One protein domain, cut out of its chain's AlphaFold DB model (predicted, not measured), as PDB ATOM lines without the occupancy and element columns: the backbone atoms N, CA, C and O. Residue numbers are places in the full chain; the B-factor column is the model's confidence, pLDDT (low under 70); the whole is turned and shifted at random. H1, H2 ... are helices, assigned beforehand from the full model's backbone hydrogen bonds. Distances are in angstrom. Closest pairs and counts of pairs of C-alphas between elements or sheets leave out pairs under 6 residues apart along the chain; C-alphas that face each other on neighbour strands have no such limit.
ATOM      1  N   ILE A 175     151.571 126.390 173.801       78.25
ATOM      2  CA  ILE A 175     152.595 126.043 172.807       78.25
ATOM      3  C   ILE A 175     152.025 126.127 171.391       78.25
ATOM      4  O   ILE A 175     152.647 126.697 170.502       78.25
ATOM      5  N   MET A 176     150.829 125.585 171.179       77.56
ATOM      6  CA  MET A 176     150.199 125.540 169.864       77.56
ATOM      7  C   MET A 176     149.724 126.922 169.427       77.56
ATOM      8  O   MET A 176     149.874 127.276 168.264       77.56
ATOM      9  N   ALA A 177     149.250 127.734 170.375       79.50
ATOM     10  CA  ALA A 177     148.989 129.148 170.143       79.50
ATOM     11  C   ALA A 177     150.269 129.904 169.768       79.50
ATOM     12  O   ALA A 177     150.258 130.653 168.802       79.50
ATOM     13  N   GLY A 178     151.384 129.648 170.462       82.69
ATOM     14  CA  GLY A 178     152.693 130.192 170.105       82.69
ATOM     15  C   GLY A 178     153.125 129.793 168.693       82.69
ATOM     16  O   GLY A 178     153.442 130.662 167.887       82.69
ATOM     17  N   ILE A 179     153.079 128.502 168.354       84.50
ATOM     18  CA  ILE A 179     153.409 128.007 167.007       84.50
ATOM     19  C   ILE A 179     152.514 128.662 165.953       84.50
ATOM     20  O   ILE A 179     153.009 129.035 164.894       84.50
ATOM     21  N   LEU A 180     151.226 128.856 166.243       83.00
ATOM     22  CA  LEU A 180     150.316 129.553 165.341       83.00
ATOM     23  C   LEU A 180     150.701 131.036 165.215       83.00
ATOM     24  O   LEU A 180     150.921 131.510 164.112       83.00
ATOM     25  N   SER A 181     150.854 131.773 166.316       81.38
ATOM     26  CA  SER A 181     151.196 133.202 166.289       81.38
ATOM     27  C   SER A 181     152.526 133.470 165.582       81.38
ATOM     28  O   SER A 181     152.608 134.342 164.719       81.38
ATOM     29  N   TYR A 182     153.563 132.708 165.928       84.50
ATOM     30  CA  TYR A 182     154.903 132.883 165.382       84.50
ATOM     31  C   TYR A 182     155.030 132.276 163.991       84.50
ATOM     32  O   TYR A 182     155.592 132.912 163.108       84.50
ATOM     33  N   GLY A 183     154.480 131.087 163.753       86.38
ATOM     34  CA  GLY A 183     154.536 130.426 162.451       86.38
ATOM     35  C   GLY A 183     153.844 131.243 161.367       86.38
ATOM     36  O   GLY A 183     154.381 131.396 160.275       86.38
ATOM     37  N   VAL A 184     152.703 131.854 161.688       82.12
ATOM     38  CA  VAL A 184     151.931 132.652 160.727       82.12
ATOM     39  C   VAL A 184     152.673 133.877 160.247       82.12
ATOM     40  O   VAL A 184     152.514 134.259 159.095       82.12
ATOM     41  N   VAL A 185     153.498 134.481 161.098       82.88
ATOM     42  CA  VAL A 185     154.170 135.739 160.765       82.88
ATOM     43  C   VAL A 185     155.621 135.522 160.389       82.88
ATOM     44  O   VAL A 185     156.058 136.001 159.343       82.88
ATOM     45  N   LEU A 186     156.356 134.734 161.168       85.75
ATOM     46  CA  LEU A 186     157.771 134.483 160.927       85.75
ATOM     47  C   LEU A 186     158.014 133.618 159.693       85.75
ATOM     48  O   LEU A 186     159.031 133.827 159.042       85.75
ATOM     49  N   VAL A 187     157.124 132.686 159.323       87.75
ATOM     50  CA  VAL A 187     157.347 131.859 158.121       87.75
ATOM     51  C   VAL A 187     157.221 132.689 156.838       87.75
ATOM     52  O   VAL A 187     158.183 132.693 156.066       87.75
ATOM     53  N   PRO A 188     156.136 133.455 156.594       85.88
ATOM     54  CA  PRO A 188     156.068 134.326 155.419       85.88
ATOM     55  C   PRO A 188     157.177 135.382 155.395       85.88
ATOM     56  O   PRO A 188     157.741 135.647 154.331       85.88
ATOM     57  N   LEU A 189     157.544 135.944 156.554       84.50
ATOM     58  CA  LEU A 189     158.670 136.877 156.664       84.50
ATOM     59  C   LEU A 189     159.999 136.217 156.328       84.50
ATOM     60  O   LEU A 189     160.745 136.745 155.513       84.50
ATOM     61  N   GLY A 190     160.293 135.066 156.926       87.94
ATOM     62  CA  GLY A 190     161.536 134.331 156.720       87.94
ATOM     63  C   GLY A 190     161.709 133.914 155.264       87.94
ATOM     64  O   GLY A 190     162.777 134.126 154.693       87.94
ATOM     65  N   LEU A 191     160.644 133.418 154.627       87.94
ATOM     66  CA  LEU A 191     160.639 133.107 153.195       87.94
ATOM     67  C   LEU A 191     160.865 134.358 152.335       87.94
ATOM     68  O   LEU A 191     161.605 134.303 151.352       87.94
ATOM     69  N   SER A 192     160.279 135.491 152.722       87.00
ATOM     70  CA  SER A 192     160.442 136.758 152.004       87.00
ATOM     71  C   SER A 192     161.847 137.325 152.147       87.00
ATOM     72  O   SER A 192     162.447 137.704 151.146       87.00
ATOM     73  N   PHE A 193     162.413 137.319 153.354       88.00
ATOM     74  CA  PHE A 193     163.800 137.703 153.590       88.00
ATOM     75  C   PHE A 193     164.759 136.778 152.852       88.00
ATOM     76  O   PHE A 193     165.645 137.264 152.159       88.00
ATOM     77  N   TYR A 194     164.560 135.462 152.925       88.50
ATOM     78  CA  TYR A 194     165.372 134.500 152.186       88.50
ATOM     79  C   TYR A 194     165.336 134.769 150.675       88.50
ATOM     80  O   TYR A 194     166.384 134.825 150.029       88.50
ATOM     81  N   GLY A 195     164.141 134.997 150.118       84.50
ATOM     82  CA  GLY A 195     163.964 135.365 148.715       84.50
ATOM     83  C   GLY A 195     164.680 136.668 148.362       84.50
ATOM     84  O   GLY A 195     165.415 136.711 147.378       84.50
ATOM     85  N   ILE A 196     164.527 137.700 149.197       85.69
ATOM     86  CA  ILE A 196     165.203 138.992 149.050       85.69
ATOM     87  C   ILE A 196     166.719 138.823 149.068       85.69
ATOM     88  O   ILE A 196     167.378 139.290 148.150       85.69
ATOM     89  N   PHE A 197     167.288 138.151 150.070       86.44
ATOM     90  CA  PHE A 197     168.737 137.994 150.196       86.44
ATOM     91  C   PHE A 197     169.315 137.214 149.019       86.44
ATOM     92  O   PHE A 197     170.290 137.656 148.408       86.44
ATOM     93  N   ARG A 198     168.674 136.100 148.644       87.19
ATOM     94  CA  ARG A 198     169.132 135.240 147.548       87.19
ATOM     95  C   ARG A 198     169.074 135.926 146.184       87.19
ATOM     96  O   ARG A 198     169.892 135.628 145.319       87.19
ATOM     97  N   LEU A 199     168.109 136.815 145.978       84.50
ATOM     98  CA  LEU A 199     167.885 137.496 144.700       84.50
ATOM     99  C   LEU A 199     168.356 138.964 144.714       84.50
ATOM    100  O   LEU A 199     168.208 139.647 143.704       84.50
ATOM    101  N   SER A 200     168.930 139.446 145.823       79.94
ATOM    102  CA  SER A 200     169.171 140.871 146.125       79.94
ATOM    103  C   SER A 200     169.901 141.641 145.026       79.94
ATOM    104  O   SER A 200     169.534 142.773 144.731       79.94
ATOM    105  N   SER A 201     170.861 141.019 144.342       80.56
ATOM    106  CA  SER A 201     171.612 141.650 143.248       80.56
ATOM    107  C   SER A 201     170.793 141.910 141.975       80.56
ATOM    108  O   SER A 201     171.270 142.588 141.071       80.56
ATOM    109  N   ARG A 202     169.570 141.369 141.873       82.38
ATOM    110  CA  ARG A 202     168.711 141.444 140.675       82.38
ATOM    111  C   ARG A 202     167.297 141.966 140.956       82.38
ATOM    112  O   ARG A 202     166.472 142.001 140.043       82.38
ATOM    113  N   ILE A 203     166.985 142.333 142.199       87.62
ATOM    114  CA  ILE A 203     165.645 142.777 142.598       87.62
ATOM    115  C   ILE A 203     165.549 144.297 142.445       87.62
ATOM    116  O   ILE A 203     166.221 145.053 143.137       87.62
ATOM    117  N   SER A 204     164.658 144.756 141.563       90.06
ATOM    118  CA  SER A 204     164.275 146.173 141.514       90.06
ATOM    119  C   SER A 204     163.286 146.527 142.630       90.06
ATOM    120  O   SER A 204     162.560 145.661 143.119       90.06
ATOM    121  N   LEU A 205     163.174 147.812 142.980       90.56
ATOM    122  CA  LEU A 205     162.241 148.320 144.000       90.56
ATOM    123  C   LEU A 205     160.802 147.782 143.848       90.56
ATOM    124  O   LEU A 205     160.162 147.401 144.826       90.56
ATOM    125  N   LYS A 206     160.314 147.652 142.609       90.38
ATOM    126  CA  LYS A 206     158.977 147.111 142.305       90.38
ATOM    127  C   LYS A 206     158.800 145.655 142.759       90.38
ATOM    128  O   LYS A 206     157.705 145.266 143.157       90.38
ATOM    129  N   HIS A 207     159.862 144.851 142.723       90.50
ATOM    130  CA  HIS A 207     159.829 143.474 143.217       90.50
ATOM    131  C   HIS A 207     159.747 143.432 144.751       90.50
ATOM    132  O   HIS A 207     159.024 142.594 145.278       90.50
ATOM    133  N   TYR A 208     160.398 144.357 145.470       91.75
ATOM    134  CA  TYR A 208     160.222 144.481 146.923       91.75
ATOM    135  C   TYR A 208     158.774 144.824 147.290       91.75
ATOM    136  O   TYR A 208     158.211 144.212 148.197       91.75
ATOM    137  N   ILE A 209     158.145 145.748 146.554       93.25
ATOM    138  CA  ILE A 209     156.732 146.107 146.760       93.25
ATOM    139  C   ILE A 209     155.827 144.890 146.508       93.25
ATOM    140  O   ILE A 209     154.916 144.621 147.291       93.25
ATOM    141  N   LEU A 210     156.112 144.112 145.457       92.50
ATOM    142  CA  LEU A 210     155.380 142.882 145.151       92.50
ATOM    143  C   LEU A 210     155.514 141.836 146.266       92.50
ATOM    144  O   LEU A 210     154.511 141.252 146.668       92.50
ATOM    145  N   ILE A 211     156.726 141.628 146.788       91.38
ATOM    146  CA  ILE A 211     156.975 140.705 147.904       91.38
ATOM    147  C   ILE A 211     156.225 141.172 149.157       91.38
ATOM    148  O   ILE A 211     155.557 140.365 149.795       91.38
ATOM    149  N   GLY A 212     156.258 142.467 149.481       92.06
ATOM    150  CA  GLY A 212     155.513 143.014 150.618       92.06
ATOM    151  C   GLY A 212     153.998 142.820 150.487       92.06
ATOM    152  O   GLY A 212     153.356 142.343 151.422       92.06
ATOM    153  N   SER A 213     153.434 143.086 149.301       92.50
ATOM    154  CA  SER A 213     152.023 142.792 149.006       92.50
ATOM    155  C   SER A 213     151.692 141.310 149.172       92.50
ATOM    156  O   SER A 213     150.648 140.969 149.724       92.50
ATOM    157  N   LEU A 214     152.580 140.427 148.707       91.75
ATOM    158  CA  LEU A 214     152.397 138.984 148.813       91.75
ATOM    159  C   LEU A 214     152.372 138.541 150.279       91.75
ATOM    160  O   LEU A 214     151.472 137.799 150.658       91.75
ATOM    161  N   VAL A 215     153.295 139.038 151.109       91.56
ATOM    162  CA  VAL A 215     153.324 138.748 152.552       91.56
ATOM    163  C   VAL A 215     152.016 139.156 153.217       91.56
ATOM    164  O   VAL A 215     151.410 138.345 153.913       91.56
ATOM    165  N   ILE A 216     151.549 140.384 152.976       91.62
ATOM    166  CA  ILE A 216     150.305 140.884 153.577       91.62
ATOM    167  C   ILE A 216     149.103 140.045 153.118       91.62
ATOM    168  O   ILE A 216     148.275 139.653 153.941       91.62
ATOM    169  N   ALA A 217     149.029 139.702 151.829       91.75
ATOM    170  CA  ALA A 217     147.972 138.843 151.301       91.75
ATOM    171  C   ALA A 217     147.993 137.446 151.946       91.75
ATOM    172  O   ALA A 217     146.955 136.959 152.394       91.75
ATOM    173  N   THR A 218     149.167 136.815 152.056       90.38
ATOM    174  CA  THR A 218     149.326 135.509 152.716       90.38
ATOM    175  C   THR A 218     148.902 135.561 154.181       90.38
ATOM    176  O   THR A 218     148.214 134.652 154.640       90.38
ATOM    177  N   LEU A 219     149.240 136.634 154.902       90.44
ATOM    178  CA  LEU A 219     148.824 136.827 156.291       90.44
ATOM    179  C   LEU A 219     147.297 136.895 156.428       90.44
ATOM    180  O   LEU A 219     146.728 136.191 157.261       90.44
ATOM    181  N   HIS A 220     146.615 137.670 155.578       91.06
ATOM    182  CA  HIS A 220     145.150 137.738 155.597       91.06
ATOM    183  C   HIS A 220     144.486 136.410 155.220       91.06
ATOM    184  O   HIS A 220     143.507 136.018 155.856       91.06
ATOM    185  N   ILE A 221     145.021 135.692 154.227       90.62
ATOM    186  CA  ILE A 221     144.545 134.344 153.878       90.62
ATOM    187  C   ILE A 221     144.691 133.415 155.084       90.62
ATOM    188  O   ILE A 221     143.761 132.680 155.410       90.62
ATOM    189  N   PHE A 222     145.822 133.475 155.787       90.44
ATOM    190  CA  PHE A 222     146.039 132.634 156.955       90.44
ATOM    191  C   PHE A 222     145.067 132.970 158.092       90.44
ATOM    192  O   PHE A 222     144.465 132.062 158.663       90.44
ATOM    193  N   PHE A 223     144.842 134.254 158.395       91.00
ATOM    194  CA  PHE A 223     143.838 134.645 159.389       91.00
ATOM    195  C   PHE A 223     142.428 134.197 158.998       91.00
ATOM    196  O   PHE A 223     141.684 133.724 159.860       91.00
ATOM    197  N   ALA A 224     142.065 134.259 157.715       90.56
ATOM    198  CA  ALA A 224     140.796 133.719 157.237       90.56
ATOM    199  C   ALA A 224     140.704 132.195 157.453       90.56
ATOM    200  O   ALA A 224     139.684 131.713 157.943       90.56
ATOM    201  N   LEU A 225     141.777 131.443 157.170       89.88
ATOM    202  CA  LEU A 225     141.835 129.992 157.385       89.88
ATOM    203  C   LEU A 225     141.748 129.610 158.867       89.88
ATOM    204  O   LEU A 225     140.969 128.721 159.209       89.88
ATOM    205  N   ILE A 226     142.486 130.294 159.754       88.81
ATOM    206  CA  ILE A 226     142.350 130.096 161.208       88.81
ATOM    207  C   ILE A 226     140.908 130.363 161.617       88.81
ATOM    208  O   ILE A 226     140.331 129.577 162.368       88.81
ATOM    209  N   SER A 227     140.321 131.457 161.127       89.88
ATOM    210  CA  SER A 227     138.977 131.836 161.546       89.88
ATOM    211  C   SER A 227     137.934 130.806 161.101       89.88
ATOM    212  O   SER A 227     137.020 130.461 161.847       89.88
ATOM    213  N   LEU A 228     138.110 130.239 159.905       88.50
ATOM    214  CA  LEU A 228     137.261 129.173 159.381       88.50
ATOM    215  C   LEU A 228     137.444 127.855 160.152       88.50
ATOM    216  O   LEU A 228     136.459 127.194 160.479       88.50
ATOM    217  N   PHE A 229     138.686 127.492 160.488       87.75
ATOM    218  CA  PHE A 229     139.001 126.264 161.225       87.75
ATOM    219  C   PHE A 229     138.519 126.310 162.681       87.75
ATOM    220  O   PHE A 229     137.951 125.344 163.187       87.75
ATOM    221  N   THR A 230     138.719 127.444 163.352       84.44
ATOM    222  CA  THR A 230     138.309 127.654 164.751       84.44
ATOM    223  C   THR A 230     136.830 128.011 164.887       84.44
ATOM    224  O   THR A 230     136.288 127.922 165.987       84.44
ATOM    225  N   ARG A 231     136.168 128.397 163.783       85.31
ATOM    226  CA  ARG A 231     134.820 129.000 163.758       85.31
ATOM    227  C   ARG A 231     134.698 130.232 164.667       85.31
ATOM    228  O   ARG A 231     133.608 130.570 165.120       85.31
ATOM    229  N   GLN A 232     135.818 130.893 164.938       84.88
ATOM    230  CA  GLN A 232     135.933 132.099 165.750       84.88
ATOM    231  C   GLN A 232     136.801 133.110 165.002       84.88
ATOM    232  O   GLN A 232     137.510 132.751 164.070       84.88
ATOM    233  N   ASP A 233     136.756 134.387 165.371       88.56
ATOM    234  CA  ASP A 233     137.676 135.365 164.788       88.56
ATOM    235  C   ASP A 233     139.125 135.035 165.187       88.56
ATOM    236  O   ASP A 233     139.432 134.905 166.373       88.56
ATOM    237  N   ALA A 234     140.021 134.892 164.204       89.69
ATOM    238  CA  ALA A 234     141.394 134.450 164.446       89.69
ATOM    239  C   ALA A 234     142.168 135.369 165.397       89.69
ATOM    240  O   ALA A 234     142.976 134.885 166.186       89.69
ATOM    241  N   LEU A 235     141.934 136.682 165.338       91.50
ATOM    242  CA  LEU A 235     142.637 137.640 166.190       91.50
ATOM    243  C   LEU A 235     142.149 137.537 167.634       91.50
ATOM    244  O   LEU A 235     142.965 137.443 168.548       91.50
ATOM    245  N   THR A 236     140.833 137.455 167.823       89.44
ATOM    246  CA  THR A 236     140.215 137.193 169.129       89.44
ATOM    247  C   THR A 236     140.707 135.871 169.719       89.44
ATOM    248  O   THR A 236     141.086 135.809 170.888       89.44
ATOM    249  N   TYR A 237     140.763 134.820 168.898       87.31
ATOM    250  CA  TYR A 237     141.260 133.507 169.296       87.31
ATOM    251  C   TYR A 237     142.728 133.562 169.752       87.31
ATOM    252  O   TYR A 237     143.071 133.046 170.816       87.31
ATOM    253  N   LEU A 238     143.600 134.233 168.990       88.94
ATOM    254  CA  LEU A 238     145.011 134.395 169.351       88.94
ATOM    255  C   LEU A 238     145.196 135.227 170.630       88.94
ATOM    256  O   LEU A 238     146.024 134.866 171.467       88.94
ATOM    257  N   GLN A 239     144.410 136.295 170.808       90.31
ATOM    258  CA  GLN A 239     144.432 137.131 172.011       90.31
ATOM    259  C   GLN A 239     144.055 136.331 173.263       90.31
ATOM    260  O   GLN A 239     144.738 136.427 174.280       90.31
ATOM    261  N   GLN A 240     143.001 135.512 173.184       86.69
ATOM    262  CA  GLN A 240     142.551 134.672 174.299       86.69
ATOM    263  C   GLN A 240     143.541 133.556 174.636       86.69
ATOM    264  O   GLN A 240     143.661 133.165 175.797       86.69
ATOM    265  N   ALA A 241     144.244 133.026 173.633       87.88
ATOM    266  CA  ALA A 241     145.181 131.936 173.842       87.88
ATOM    267  C   ALA A 241     146.477 132.392 174.538       87.88
ATOM    268  O   ALA A 241     147.000 131.669 175.387       87.88
ATOM    269  N   ASN A 242     147.004 133.571 174.184       88.69
ATOM    270  CA  ASN A 242     148.145 134.187 174.864       88.69
ATOM    271  C   ASN A 242     148.213 135.701 174.578       88.69
ATOM    272  O   ASN A 242     148.716 136.120 173.533       88.69
ATOM    273  N   GLU A 243     147.760 136.518 175.534       89.56
ATOM    274  CA  GLU A 243     147.698 137.982 175.403       89.56
ATOM    275  C   GLU A 243     149.074 138.605 175.110       89.56
ATOM    276  O   GLU A 243     149.197 139.441 174.217       89.56
ATOM    277  N   ASN A 244     150.132 138.154 175.792       89.81
ATOM    278  CA  ASN A 244     151.481 138.708 175.632       89.81
ATOM    279  C   ASN A 244     152.048 138.448 174.230       89.81
ATOM    280  O   ASN A 244     152.546 139.369 173.579       89.81
ATOM    281  N   ASN A 245     151.934 137.210 173.737       88.44
ATOM    282  CA  ASN A 245     152.349 136.867 172.373       88.44
ATOM    283  C   ASN A 245     151.528 137.643 171.342       88.44
ATOM    284  O   ASN A 245     152.060 138.060 170.315       88.44
ATOM    285  N   PHE A 246     150.240 137.845 171.612       91.00
ATOM    286  CA  PHE A 246     149.366 138.586 170.721       91.00
ATOM    287  C   PHE A 246     149.726 140.076 170.652       91.00
ATOM    288  O   PHE A 246     149.800 140.623 169.553       91.00
ATOM    289  N   ILE A 247     150.025 140.726 171.783       91.81
ATOM    290  CA  ILE A 247     150.510 142.115 171.817       91.81
ATOM    291  C   ILE A 247     151.826 142.236 171.045       91.81
ATOM    292  O   ILE A 247     151.963 143.115 170.194       91.81
ATOM    293  N   PHE A 248     152.776 141.330 171.293       90.06
ATOM    294  CA  PHE A 248     154.047 141.298 170.570       90.06
ATOM    295  C   PHE A 248     153.845 141.125 169.058       90.06
ATOM    296  O   PHE A 248     154.449 141.835 168.254       90.06
ATOM    297  N   LEU A 249     152.933 140.232 168.669       89.88
ATOM    298  CA  LEU A 249     152.541 140.031 167.283       89.88
ATOM    299  C   LEU A 249     151.967 141.313 166.661       89.88
ATOM    300  O   LEU A 249     152.356 141.663 165.545       89.88
ATOM    301  N   GLN A 250     151.082 142.027 167.367       93.19
ATOM    302  CA  GLN A 250     150.549 143.296 166.866       93.19
ATOM    303  C   GLN A 250     151.676 144.308 166.661       93.19
ATOM    304  O   GLN A 250     151.750 144.885 165.583       93.19
ATOM    305  N   LEU A 251     152.602 144.461 167.619       92.75
ATOM    306  CA  LEU A 251     153.755 145.364 167.487       92.75
ATOM    307  C   LEU A 251     154.582 145.069 166.226       92.75
ATOM    308  O   LEU A 251     154.882 145.992 165.466       92.75
ATOM    309  N   ILE A 252     154.889 143.794 165.962       91.06
ATOM    310  CA  ILE A 252     155.588 143.377 164.736       91.06
ATOM    311  C   ILE A 252     154.785 143.773 163.495       91.06
ATOM    312  O   ILE A 252     155.337 144.383 162.581       91.06
ATOM    313  N   MET A 253     153.487 143.464 163.460       91.25
ATOM    314  CA  MET A 253     152.618 143.799 162.327       91.25
ATOM    315  C   MET A 253     152.571 145.309 162.070       91.25
ATOM    316  O   MET A 253     152.654 145.732 160.919       91.25
ATOM    317  N   GLY A 254     152.522 146.126 163.126       92.25
ATOM    318  CA  GLY A 254     152.583 147.584 163.022       92.25
ATOM    319  C   GLY A 254     153.888 148.076 162.398       92.25
ATOM    320  O   GLY A 254     153.857 148.882 161.467       92.25
ATOM    321  N   VAL A 255     155.035 147.552 162.846       92.50
ATOM    322  CA  VAL A 255     156.352 147.900 162.282       92.50
ATOM    323  C   VAL A 255     156.452 147.487 160.813       92.50
ATOM    324  O   VAL A 255     156.872 148.290 159.980       92.50
ATOM    325  N   LEU A 256     156.033 146.266 160.472       91.06
ATOM    326  CA  LEU A 256     156.044 145.770 159.093       91.06
ATOM    327  C   LEU A 256     155.164 146.610 158.177       91.06
ATOM    328  O   LEU A 256     155.553 146.922 157.052       91.06
ATOM    329  N   TYR A 257     153.994 146.999 158.668       93.44
ATOM    330  CA  TYR A 257     153.059 147.815 157.922       93.44
ATOM    331  C   TYR A 257     153.624 149.225 157.663       93.44
ATOM    332  O   TYR A 257     153.607 149.690 156.524       93.44
ATOM    333  N   ILE A 258     154.220 149.870 158.676       94.44
ATOM    334  CA  ILE A 258     154.910 151.164 158.519       94.44
ATOM    335  C   ILE A 258     156.061 151.050 157.512       94.44
ATOM    336  O   ILE A 258     156.171 151.880 156.607       94.44
ATOM    337  N   ALA A 259     156.894 150.012 157.631       93.81
ATOM    338  CA  ALA A 259     158.004 149.773 156.712       93.81
ATOM    339  C   ALA A 259     157.514 149.583 155.266       93.81
ATOM    340  O   ALA A 259     158.093 150.136 154.331       93.81
ATOM    341  N   TYR A 260     156.411 148.857 155.079       94.56
ATOM    342  CA  TYR A 260     155.806 148.644 153.770       94.56
ATOM    343  C   TYR A 260     155.209 149.929 153.172       94.56
ATOM    344  O   TYR A 260     155.425 150.216 151.994       94.56
ATOM    345  N   CYS A 261     154.531 150.758 153.971       95.50
ATOM    346  CA  CYS A 261     154.093 152.086 153.530       95.50
ATOM    347  C   CYS A 261     155.280 152.978 153.135       95.50
ATOM    348  O   CYS A 261     155.217 153.651 152.107       95.50
ATOM    349  N   GLY A 262     156.377 152.942 153.897       96.31
ATOM    350  CA  GLY A 262     157.620 153.633 153.543       96.31
ATOM    351  C   GLY A 262     158.170 153.169 152.193       96.31
ATOM    352  O   GLY A 262     158.499 153.991 151.340       96.31
ATOM    353  N   LEU A 263     158.179 151.856 151.947       95.12
ATOM    354  CA  LEU A 263     158.596 151.279 150.670       95.12
ATOM    355  C   LEU A 263     157.728 151.765 149.496       95.12
ATOM    356  O   LEU A 263     158.256 152.067 148.427       95.12
ATOM    357  N   LEU A 264     156.411 151.880 149.692       95.69
ATOM    358  CA  LEU A 264     155.496 152.429 148.687       95.69
ATOM    359  C   LEU A 264     155.777 153.909 148.397       95.69
ATOM    360  O   LEU A 264     155.765 154.299 147.234       95.69
ATOM    361  N   ILE A 265     156.086 154.718 149.415       97.31
ATOM    362  CA  ILE A 265     156.448 156.137 149.246       97.31
ATOM    363  C   ILE A 265     157.757 156.282 148.460       97.31
ATOM    364  O   ILE A 265     157.843 157.096 147.538       97.31
ATOM    365  N   VAL A 266     158.765 155.461 148.768       96.69
ATOM    366  CA  VAL A 266     160.014 155.418 147.990       96.69
ATOM    367  C   VAL A 266     159.725 154.977 146.551       96.69
ATOM    368  O   VAL A 266     160.250 155.569 145.608       96.69
ATOM    369  N   GLY A 267     158.836 153.995 146.364       94.00
ATOM    370  CA  GLY A 267     158.356 153.548 145.053       94.00
ATOM    371  C   GLY A 267     157.699 154.657 144.239       94.00
ATOM    372  O   GLY A 267     158.031 154.833 143.067       94.00
ATOM    373  N   LEU A 268     156.814 155.429 144.869       95.56
ATOM    374  CA  LEU A 268     156.163 156.595 144.275       95.56
ATOM    375  C   LEU A 268     157.182 157.656 143.857       95.56
ATOM    376  O   LEU A 268     157.108 158.167 142.746       95.56
ATOM    377  N   SER A 269     158.160 157.933 144.721       96.25
ATOM    378  CA  SER A 269     159.182 158.962 144.486       96.25
ATOM    379  C   SER A 269     160.191 158.574 143.401       96.25
ATOM    380  O   SER A 269     160.768 159.443 142.759       96.25
ATOM    381  N   SER A 270     160.401 157.273 143.184       93.38
ATOM    382  CA  SER A 270     161.396 156.746 142.236       93.38
ATOM    383  C   SER A 270     160.818 156.428 140.852       93.38
ATOM    384  O   SER A 270     161.542 155.964 139.974       93.38
ATOM    385  N   THR A 271     159.508 156.586 140.652       92.44
ATOM    386  CA  THR A 271     158.840 156.174 139.413       92.44
ATOM    387  C   THR A 271     158.671 157.352 138.458       92.44
ATOM    388  O   THR A 271     157.932 158.285 138.747       92.44
ATOM    389  N   GLU A 272     159.277 157.266 137.273       91.56
ATOM    390  CA  GLU A 272     159.158 158.300 136.229       91.56
ATOM    391  C   GLU A 272     157.917 158.119 135.332       91.56
ATOM    392  O   GLU A 272     157.372 159.075 134.777       91.56
ATOM    393  N   ASN A 273     157.428 156.884 135.184       90.12
ATOM    394  CA  ASN A 273     156.282 156.585 134.327       90.12
ATOM    395  C   ASN A 273     154.960 156.988 135.006       90.12
ATOM    396  O   ASN A 273     154.574 156.405 136.018       90.12
ATOM    397  N   ARG A 274     154.213 157.923 134.398       91.31
ATOM    398  CA  ARG A 274     152.917 158.419 134.911       91.31
ATOM    399  C   ARG A 274     151.897 157.312 135.195       91.31
ATOM    400  O   ARG A 274     151.148 157.419 136.163       91.31
ATOM    401  N   ARG A 275     151.855 156.256 134.375       90.38
ATOM    402  CA  ARG A 275     150.922 155.134 134.576       90.38
ATOM    403  C   ARG A 275     151.283 154.335 135.825       90.38
ATOM    404  O   ARG A 275     150.403 154.013 136.619       90.38
ATOM    405  N   ASP A 276     152.568 154.041 136.000       89.12
ATOM    406  CA  ASP A 276     153.073 153.311 137.163       89.12
ATOM    407  C   ASP A 276     152.903 154.149 138.436       89.12
ATOM    408  O   ASP A 276     152.475 153.616 139.456       89.12
ATOM    409  N   LEU A 277     153.153 155.462 138.355       92.38
ATOM    410  CA  LEU A 277     152.927 156.413 139.443       92.38
ATOM    411  C   LEU A 277     151.462 156.397 139.899       92.38
ATOM    412  O   LEU A 277     151.191 156.242 141.086       92.38
ATOM    413  N   PHE A 278     150.517 156.507 138.960       93.19
ATOM    414  CA  PHE A 278     149.086 156.475 139.269       93.19
ATOM    415  C   PHE A 278     148.660 155.146 139.909       93.19
ATOM    416  O   PHE A 278     147.950 155.137 140.913       93.19
ATOM    417  N   MET A 279     149.141 154.016 139.379       92.31
ATOM    418  CA  MET A 279     148.861 152.695 139.949       92.31
ATOM    419  C   MET A 279     149.438 152.539 141.359       92.31
ATOM    420  O   MET A 279     148.738 152.077 142.258       92.31
ATOM    421  N   LEU A 280     150.695 152.938 141.575       92.56
ATOM    422  CA  LEU A 280     151.323 152.913 142.896       92.56
ATOM    423  C   LEU A 280     150.612 153.845 143.879       92.56
ATOM    424  O   LEU A 280     150.521 153.509 145.055       92.56
ATOM    425  N   LEU A 281     150.066 154.970 143.410       95.62
ATOM    426  CA  LEU A 281     149.316 155.905 144.248       95.62
ATOM    427  C   LEU A 281     148.008 155.275 144.718       95.62
ATOM    428  O   LEU A 281     147.700 155.330 145.905       95.62
ATOM    429  N   ILE A 282     147.272 154.624 143.813       94.69
ATOM    430  CA  ILE A 282     146.072 153.860 144.175       94.69
ATOM    431  C   ILE A 282     146.432 152.776 145.188       94.69
ATOM    432  O   ILE A 282     145.803 152.694 146.237       94.69
ATOM    433  N   ILE A 283     147.472 151.982 144.915       92.94
ATOM    434  CA  ILE A 283     147.926 150.919 145.822       92.94
ATOM    435  C   ILE A 283     148.278 151.499 147.197       92.94
ATOM    436  O   ILE A 283     147.853 150.953 148.212       92.94
ATOM    437  N   PHE A 284     149.000 152.620 147.245       95.69
ATOM    438  CA  PHE A 284     149.336 153.309 148.485       95.69
ATOM    439  C   PHE A 284     148.093 153.752 149.256       95.69
ATOM    440  O   PHE A 284     147.983 153.427 150.434       95.69
ATOM    441  N   LEU A 285     147.141 154.424 148.606       96.44
ATOM    442  CA  LEU A 285     145.898 154.864 149.246       96.44
ATOM    443  C   LEU A 285     145.072 153.678 149.757       96.44
ATOM    444  O   LEU A 285     144.568 153.709 150.878       96.44
ATOM    445  N   CYS A 286     144.982 152.610 148.968       94.12
ATOM    446  CA  CYS A 286     144.310 151.372 149.336       94.12
ATOM    447  C   CYS A 286     144.937 150.724 150.574       94.12
ATOM    448  O   CYS A 286     144.222 150.393 151.522       94.12
ATOM    449  N   TYR A 287     146.264 150.571 150.591       94.31
ATOM    450  CA  TYR A 287     146.949 150.049 151.764       94.31
ATOM    451  C   TYR A 287     146.780 150.995 152.940       94.31
ATOM    452  O   TYR A 287     146.384 150.508 153.989       94.31
ATOM    453  N   PHE A 288     146.987 152.304 152.786       95.69
ATOM    454  CA  PHE A 288     146.830 153.299 153.851       95.69
ATOM    455  C   PHE A 288     145.453 153.216 154.526       95.69
ATOM    456  O   PHE A 288     145.368 153.145 155.752       95.69
ATOM    457  N   MET A 289     144.380 153.115 153.735       95.50
ATOM    458  CA  MET A 289     143.024 152.890 154.246       95.50
ATOM    459  C   MET A 289     142.895 151.562 154.998       95.50
ATOM    460  O   MET A 289     142.304 151.527 156.077       95.50
ATOM    461  N   LEU A 290     143.491 150.481 154.484       93.19
ATOM    462  CA  LEU A 290     143.551 149.193 155.180       93.19
ATOM    463  C   LEU A 290     144.296 149.301 156.526       93.19
ATOM    464  O   LEU A 290     143.907 148.656 157.495       93.19
ATOM    465  N   GLY A 291     145.320 150.153 156.619       94.19
ATOM    466  CA  GLY A 291     146.050 150.432 157.859       94.19
ATOM    467  C   GLY A 291     145.232 151.206 158.878       94.19
ATOM    468  O   GLY A 291     145.238 150.859 160.057       94.19
ATOM    469  N   LEU A 292     144.486 152.222 158.435       94.75
ATOM    470  CA  LEU A 292     143.537 152.938 159.292       94.75
ATOM    471  C   LEU A 292     142.433 152.002 159.797       94.75
ATOM    472  O   LEU A 292     142.109 152.017 160.984       94.75
ATOM    473  N   TYR A 293     141.914 151.139 158.922       93.62
ATOM    474  CA  TYR A 293     140.946 150.112 159.292       93.62
ATOM    475  C   TYR A 293     141.519 149.142 160.336       93.62
ATOM    476  O   TYR A 293     140.922 148.941 161.393       93.62
ATOM    477  N   TYR A 294     142.714 148.598 160.092       93.56
ATOM    478  CA  TYR A 294     143.415 147.728 161.037       93.56
ATOM    479  C   TYR A 294     143.688 148.431 162.377       93.56
ATOM    480  O   TYR A 294     143.515 147.831 163.441       93.56
ATOM    481  N   ARG A 295     144.055 149.718 162.350       94.94
ATOM    482  CA  ARG A 295     144.287 150.515 163.556       94.94
ATOM    483  C   ARG A 295     143.040 150.579 164.436       94.94
ATOM    484  O   ARG A 295     143.148 150.352 165.639       94.94
ATOM    485  N   GLU A 296     141.887 150.907 163.860       93.94
ATOM    486  CA  GLU A 296     140.649 151.083 164.628       93.94
ATOM    487  C   GLU A 296     140.029 149.752 165.070       93.94
ATOM    488  O   GLU A 296     139.518 149.667 166.185       93.94
ATOM    489  N   ILE A 297     140.099 148.706 164.242       92.81
ATOM    490  CA  ILE A 297     139.448 147.419 164.531       92.81
ATOM    491  C   ILE A 297     140.315 146.487 165.379       92.81
ATOM    492  O   ILE A 297     139.779 145.743 166.197       92.81
ATOM    493  N   VAL A 298     141.639 146.511 165.201       93.88
ATOM    494  CA  VAL A 298     142.545 145.532 165.820       93.88
ATOM    495  C   VAL A 298     143.501 146.195 166.798       93.88
ATOM    496  O   VAL A 298     143.474 145.881 167.987       93.88
ATOM    497  N   TRP A 299     144.335 147.127 166.332       94.75
ATOM    498  CA  TRP A 299     145.423 147.671 167.150       94.75
ATOM    499  C   TRP A 299     144.916 148.410 168.389       94.75
ATOM    500  O   TRP A 299     145.332 148.125 169.512       94.75
ATOM    501  N   ARG A 300     144.010 149.376 168.198       94.06
ATOM    502  CA  ARG A 300     143.515 150.235 169.276       94.06
ATOM    503  C   ARG A 300     142.753 149.433 170.340       94.06
ATOM    504  O   ARG A 300     143.069 149.643 171.512       94.06
ATOM    505  N   PRO A 301     141.839 148.502 169.993       92.25
ATOM    506  CA  PRO A 301     141.222 147.618 170.979       92.25
ATOM    507  C   PRO A 301     142.242 146.747 171.713       92.25
ATOM    508  O   PRO A 301     142.209 146.685 172.937       92.25
ATOM    509  N   THR A 302     143.215 146.169 170.998       92.94
ATOM    510  CA  THR A 302     144.265 145.339 171.614       92.94
ATOM    511  C   THR A 302     145.037 146.105 172.686       92.94
ATOM    512  O   THR A 302     145.187 145.623 173.804       92.94
ATOM    513  N   MET A 303     145.485 147.326 172.375       92.25
ATOM    514  CA  MET A 303     146.269 148.144 173.310       92.25
ATOM    515  C   MET A 303     145.451 148.642 174.507       92.25
ATOM    516  O   MET A 303     146.015 148.945 175.554       92.25
ATOM    517  N   ARG A 304     144.123 148.717 174.370       91.38
ATOM    518  CA  ARG A 304     143.197 149.055 175.462       91.38
ATOM    519  C   ARG A 304     142.716 147.839 176.247       91.38
ATOM    520  O   ARG A 304     141.997 148.017 177.223       91.38
ATOM    521  N   LYS A 305     143.118 146.631 175.838       86.69
ATOM    522  CA  LYS A 305     142.589 145.357 176.349       86.69
ATOM    523  C   LYS A 305     141.073 145.214 176.151       86.69
ATOM    524  O   LYS A 305     140.403 144.502 176.894       86.69
ATOM    525  N   ASP A 306     140.548 145.874 175.123       83.88
ATOM    526  CA  ASP A 306     139.161 145.754 174.694       83.88
ATOM    527  C   ASP A 306     138.981 144.536 173.772       83.88
ATOM    528  O   ASP A 306     139.934 143.970 173.228       83.88
ATOM    529  N   ILE A 307     137.722 144.141 173.570       80.12
ATOM    530  CA  ILE A 307     137.354 143.036 172.678       80.12
ATOM    531  C   ILE A 307     137.535 143.473 171.222       80.12
ATOM    532  O   ILE A 307     136.968 144.479 170.788       80.12
ATOM    533  N   ILE A 308     138.269 142.674 170.452       88.12
ATOM    534  CA  ILE A 308     138.456 142.880 169.017       88.12
ATOM    535  C   ILE A 308     137.160 142.515 168.291       88.12
ATOM    536  O   ILE A 308     136.702 141.375 168.328       88.12
ATOM    537  N   ARG A 309     136.555 143.491 167.609       82.50
ATOM    538  CA  ARG A 309     135.335 143.297 166.810       82.50
ATOM    539  C   ARG A 309     135.690 143.021 165.353       82.50
ATOM    540  O   ARG A 309     135.364 143.805 164.467       82.50
ATOM    541  N   SER A 310     136.401 141.927 165.116       84.81
ATOM    542  CA  SER A 310     136.718 141.459 163.768       84.81
ATOM    543  C   SER A 310     135.819 140.277 163.396       84.81
ATOM    544  O   SER A 310     135.370 139.524 164.257       84.81
ATOM    545  N   SER A 311     135.512 140.141 162.106       86.44
ATOM    546  CA  SER A 311     134.685 139.058 161.568       86.44
ATOM    547  C   SER A 311     135.475 138.213 160.565       86.44
ATOM    548  O   SER A 311     136.433 138.673 159.947       86.44
ATOM    549  N   ILE A 312     135.037 136.975 160.326       85.69
ATOM    550  CA  ILE A 312     135.589 136.143 159.240       85.69
ATOM    551  C   ILE A 312     135.504 136.886 157.896       85.69
ATOM    552  O   ILE A 312     136.442 136.859 157.096       85.69
ATOM    553  N   TRP A 313     134.400 137.604 157.676       85.38
ATOM    554  CA  TRP A 313     134.152 138.367 156.459       85.38
ATOM    555  C   TRP A 313     135.156 139.496 156.262       85.38
ATOM    556  O   TRP A 313     135.629 139.669 155.145       85.38
ATOM    557  N   SER A 314     135.564 140.202 157.322       88.75
ATOM    558  CA  SER A 314     136.587 141.245 157.189       88.75
ATOM    559  C   SER A 314     137.924 140.675 156.723       88.75
ATOM    560  O   SER A 314     138.546 141.257 155.836       88.75
ATOM    561  N   HIS A 315     138.343 139.506 157.226       88.19
ATOM    562  CA  HIS A 315     139.579 138.857 156.764       88.19
ATOM    563  C   HIS A 315     139.485 138.390 155.310       88.19
ATOM    564  O   HIS A 315     140.436 138.576 154.552       88.19
ATOM    565  N   LEU A 316     138.341 137.831 154.905       87.25
ATOM    566  CA  LEU A 316     138.088 137.428 153.517       87.25
ATOM    567  C   LEU A 316     138.057 138.626 152.562       87.25
ATOM    568  O   LEU A 316     138.659 138.582 151.493       87.25
ATOM    569  N   THR A 317     137.405 139.723 152.942       89.62
ATOM    570  CA  THR A 317     137.395 140.943 152.130       89.62
ATOM    571  C   THR A 317     138.801 141.526 152.010       89.62
ATOM    572  O   THR A 317     139.216 141.876 150.908       89.62
ATOM    573  N   CYS A 318     139.574 141.569 153.102       91.44
ATOM    574  CA  CYS A 318     140.958 142.045 153.070       91.44
ATOM    575  C   CYS A 318     141.865 141.139 152.222       91.44
ATOM    576  O   CYS A 318     142.714 141.642 151.483       91.44
ATOM    577  N   SER A 319     141.691 139.814 152.273       90.06
ATOM    578  CA  SER A 319     142.480 138.880 151.459       90.06
ATOM    579  C   SER A 319     142.146 138.992 149.968       90.06
ATOM    580  O   SER A 319     143.053 139.090 149.142       90.06
ATOM    581  N   LEU A 320     140.864 139.072 149.604       90.44
ATOM    582  CA  LEU A 320     140.436 139.316 148.222       90.44
ATOM    583  C   LEU A 320     140.948 140.665 147.705       90.44
ATOM    584  O   LEU A 320     141.477 140.758 146.602       90.44
ATOM    585  N   PHE A 321     140.861 141.707 148.523       91.75
ATOM    586  CA  PHE A 321     141.340 143.033 148.157       91.75
ATOM    587  C   PHE A 321     142.859 143.065 147.933       91.75
ATOM    588  O   PHE A 321     143.332 143.531 146.898       91.75
ATOM    589  N   THR A 322     143.640 142.517 148.866       91.25
ATOM    590  CA  THR A 322     145.109 142.487 148.760       91.25
ATOM    591  C   THR A 322     145.591 141.601 147.611       91.25
ATOM    592  O   THR A 322     146.535 141.971 146.915       91.25
ATOM    593  N   THR A 323     144.911 140.486 147.330       91.31
ATOM    594  CA  THR A 323     145.207 139.653 146.150       91.31
ATOM    595  C   THR A 323     144.865 140.354 144.834       91.31
ATOM    596  O   THR A 323     145.653 140.271 143.892       91.31
ATOM    597  N   MET A 324     143.766 141.114 144.757       92.06
ATOM    598  CA  MET A 324     143.471 141.949 143.584       92.06
ATOM    599  C   MET A 324     144.560 143.003 143.344       92.06
ATOM    600  O   MET A 324     145.031 143.153 142.215       92.06
ATOM    601  N   LEU A 325     145.020 143.688 144.399       90.19
ATOM    602  CA  LEU A 325     146.129 144.648 144.302       90.19
ATOM    603  C   LEU A 325     147.435 143.975 143.866       90.19
ATOM    604  O   LEU A 325     148.169 144.525 143.042       90.19
ATOM    605  N   LEU A 326     147.711 142.769 144.368       91.62
ATOM    606  CA  LEU A 326     148.872 141.972 143.975       91.62
ATOM    607  C   LEU A 326     148.845 141.639 142.476       91.62
ATOM    608  O   LEU A 326     149.852 141.810 141.787       91.62
ATOM    609  N   VAL A 327     147.694 141.206 141.954       92.19
ATOM    610  CA  VAL A 327     147.511 140.918 140.522       92.19
ATOM    611  C   VAL A 327     147.683 142.187 139.684       92.19
ATOM    612  O   VAL A 327     148.381 142.162 138.665       92.19
ATOM    613  N   ALA A 328     147.120 143.314 140.129       88.88
ATOM    614  CA  ALA A 328     147.288 144.600 139.462       88.88
ATOM    615  C   ALA A 328     148.772 145.006 139.392       88.88
ATOM    616  O   ALA A 328     149.272 145.340 138.316       88.88
ATOM    617  N   LEU A 329     149.512 144.880 140.494       89.38
ATOM    618  CA  LEU A 329     150.944 145.178 140.541       89.38
ATOM    619  C   LEU A 329     151.772 144.228 139.658       89.38
ATOM    620  O   LEU A 329     152.671 144.666 138.936       89.38
ATOM    621  N   ALA A 330     151.447 142.933 139.654       90.38
ATOM    622  CA  ALA A 330     152.092 141.950 138.784       90.38
ATOM    623  C   ALA A 330     151.862 142.261 137.292       90.38
ATOM    624  O   ALA A 330     152.773 142.098 136.474       90.38
ATOM    625  N   SER A 331     150.676 142.764 136.932       87.44
ATOM    626  CA  SER A 331     150.366 143.182 135.560       87.44
ATOM    627  C   SER A 331     151.211 144.384 135.112       87.44
ATOM    628  O   SER A 331     151.733 144.388 133.995       87.44
ATOM    629  N   VAL A 332     151.442 145.350 136.011       85.06
ATOM    630  CA  VAL A 332     152.314 146.512 135.774       85.06
ATOM    631  C   VAL A 332     153.759 146.061 135.559       85.06
ATOM    632  O   VAL A 332     154.397 146.449 134.579       85.06
ATOM    633  N   LEU A 333     154.257 145.160 136.409       87.19
ATOM    634  CA  LEU A 333     155.590 144.564 136.264       87.19
ATOM    635  C   LEU A 333     155.771 143.834 134.926       87.19
ATOM    636  O   LEU A 333     156.828 143.939 134.299       87.19
ATOM    637  N   LYS A 334     154.745 143.105 134.470       88.06
ATOM    638  CA  LYS A 334     154.767 142.414 133.175       88.06
ATOM    639  C   LYS A 334     154.809 143.407 132.012       88.06
ATOM    640  O   LYS A 334     155.628 143.232 131.110       88.06
ATOM    641  N   SER A 335     153.983 144.455 132.057       81.81
ATOM    642  CA  SER A 335     153.959 145.509 131.033       81.81
ATOM    643  C   SER A 335     155.307 146.223 130.926       81.81
ATOM    644  O   SER A 335     155.773 146.488 129.820       81.81
ATOM    645  N   TYR A 336     155.956 146.486 132.061       82.25
ATOM    646  CA  TYR A 336     157.271 147.120 132.109       82.25
ATOM    647  C   TYR A 336     158.349 146.260 131.427       82.25
ATOM    648  O   TYR A 336     159.037 146.732 130.524       82.25
TER     649      TYR A 336
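What this domain is: This is residues 175 to 336 of the 366 residues of an uncharacterized protein of Galdieria sulphuraria (UniProt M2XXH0). Look for an elongated up-and-down bundle of five long helices: H2, H4, H5 and H6 make a ring of four, and H1 packs on its outside, by H2 and H4. The short H3 sits at one end, between H2 and H4 along the chain. The 162 printed residues hold six named helices, H1 to H6 in order, and no named strand; the class is all helix. The whole is compact, with a radius of gyration of the C-alphas of 16.3 A, and spans 47 by 31 by 25 A.

How they stand to each other: Start with H1, residues 175 to 202, which touches H2, residues 205 to 230, with its residues 184 to 196 alone; they form a hairpin, and their closest C-alphas, Pro 188 and Val 215, are 5.9 A apart. H3, residues 234 to 241, touches H2 at Ser 227 and Ala 234, the closest C-alphas, 4.6 A apart. H4, residues 243 to 269, touches H2 at a shallow tilt of 30 degrees, opposite ways, closest at the C-alphas of Gly 212 and Tyr 260, 6.5 A. H5, residues 274 to 304, forms a hairpin with H4, closest at the C-alphas of Leu 268 and Leu 277, 5.8 A. H6, residues 312 to 336, touches H2 with 29 pairs of C-alphas within 8 A, and H4 and H6 are apart. Every O i to N i+4 pair is within hydrogen-bond range in H2, H3, H4 and H6, against 20 of 24 in H1 and 24 of 27 in H5.

Where its parts are: Find C-alpha 175 at (152.595, 126.043, 172.807); from there H1 runs 39.1 A, with a kink of 35 degrees near residue 182. H5 runs 42.7 A and has a kink of 33 degrees near residue 295. H6 ends at C-alpha 336, (157.271, 147.120, 132.109).

The domain as a whole: The C-alphas of Ile 175 and Arg 274, the two farthest apart, are 49.8 A apart. The printed part has no cut, no link is long, and no printed residue is under 70 in pLDDT.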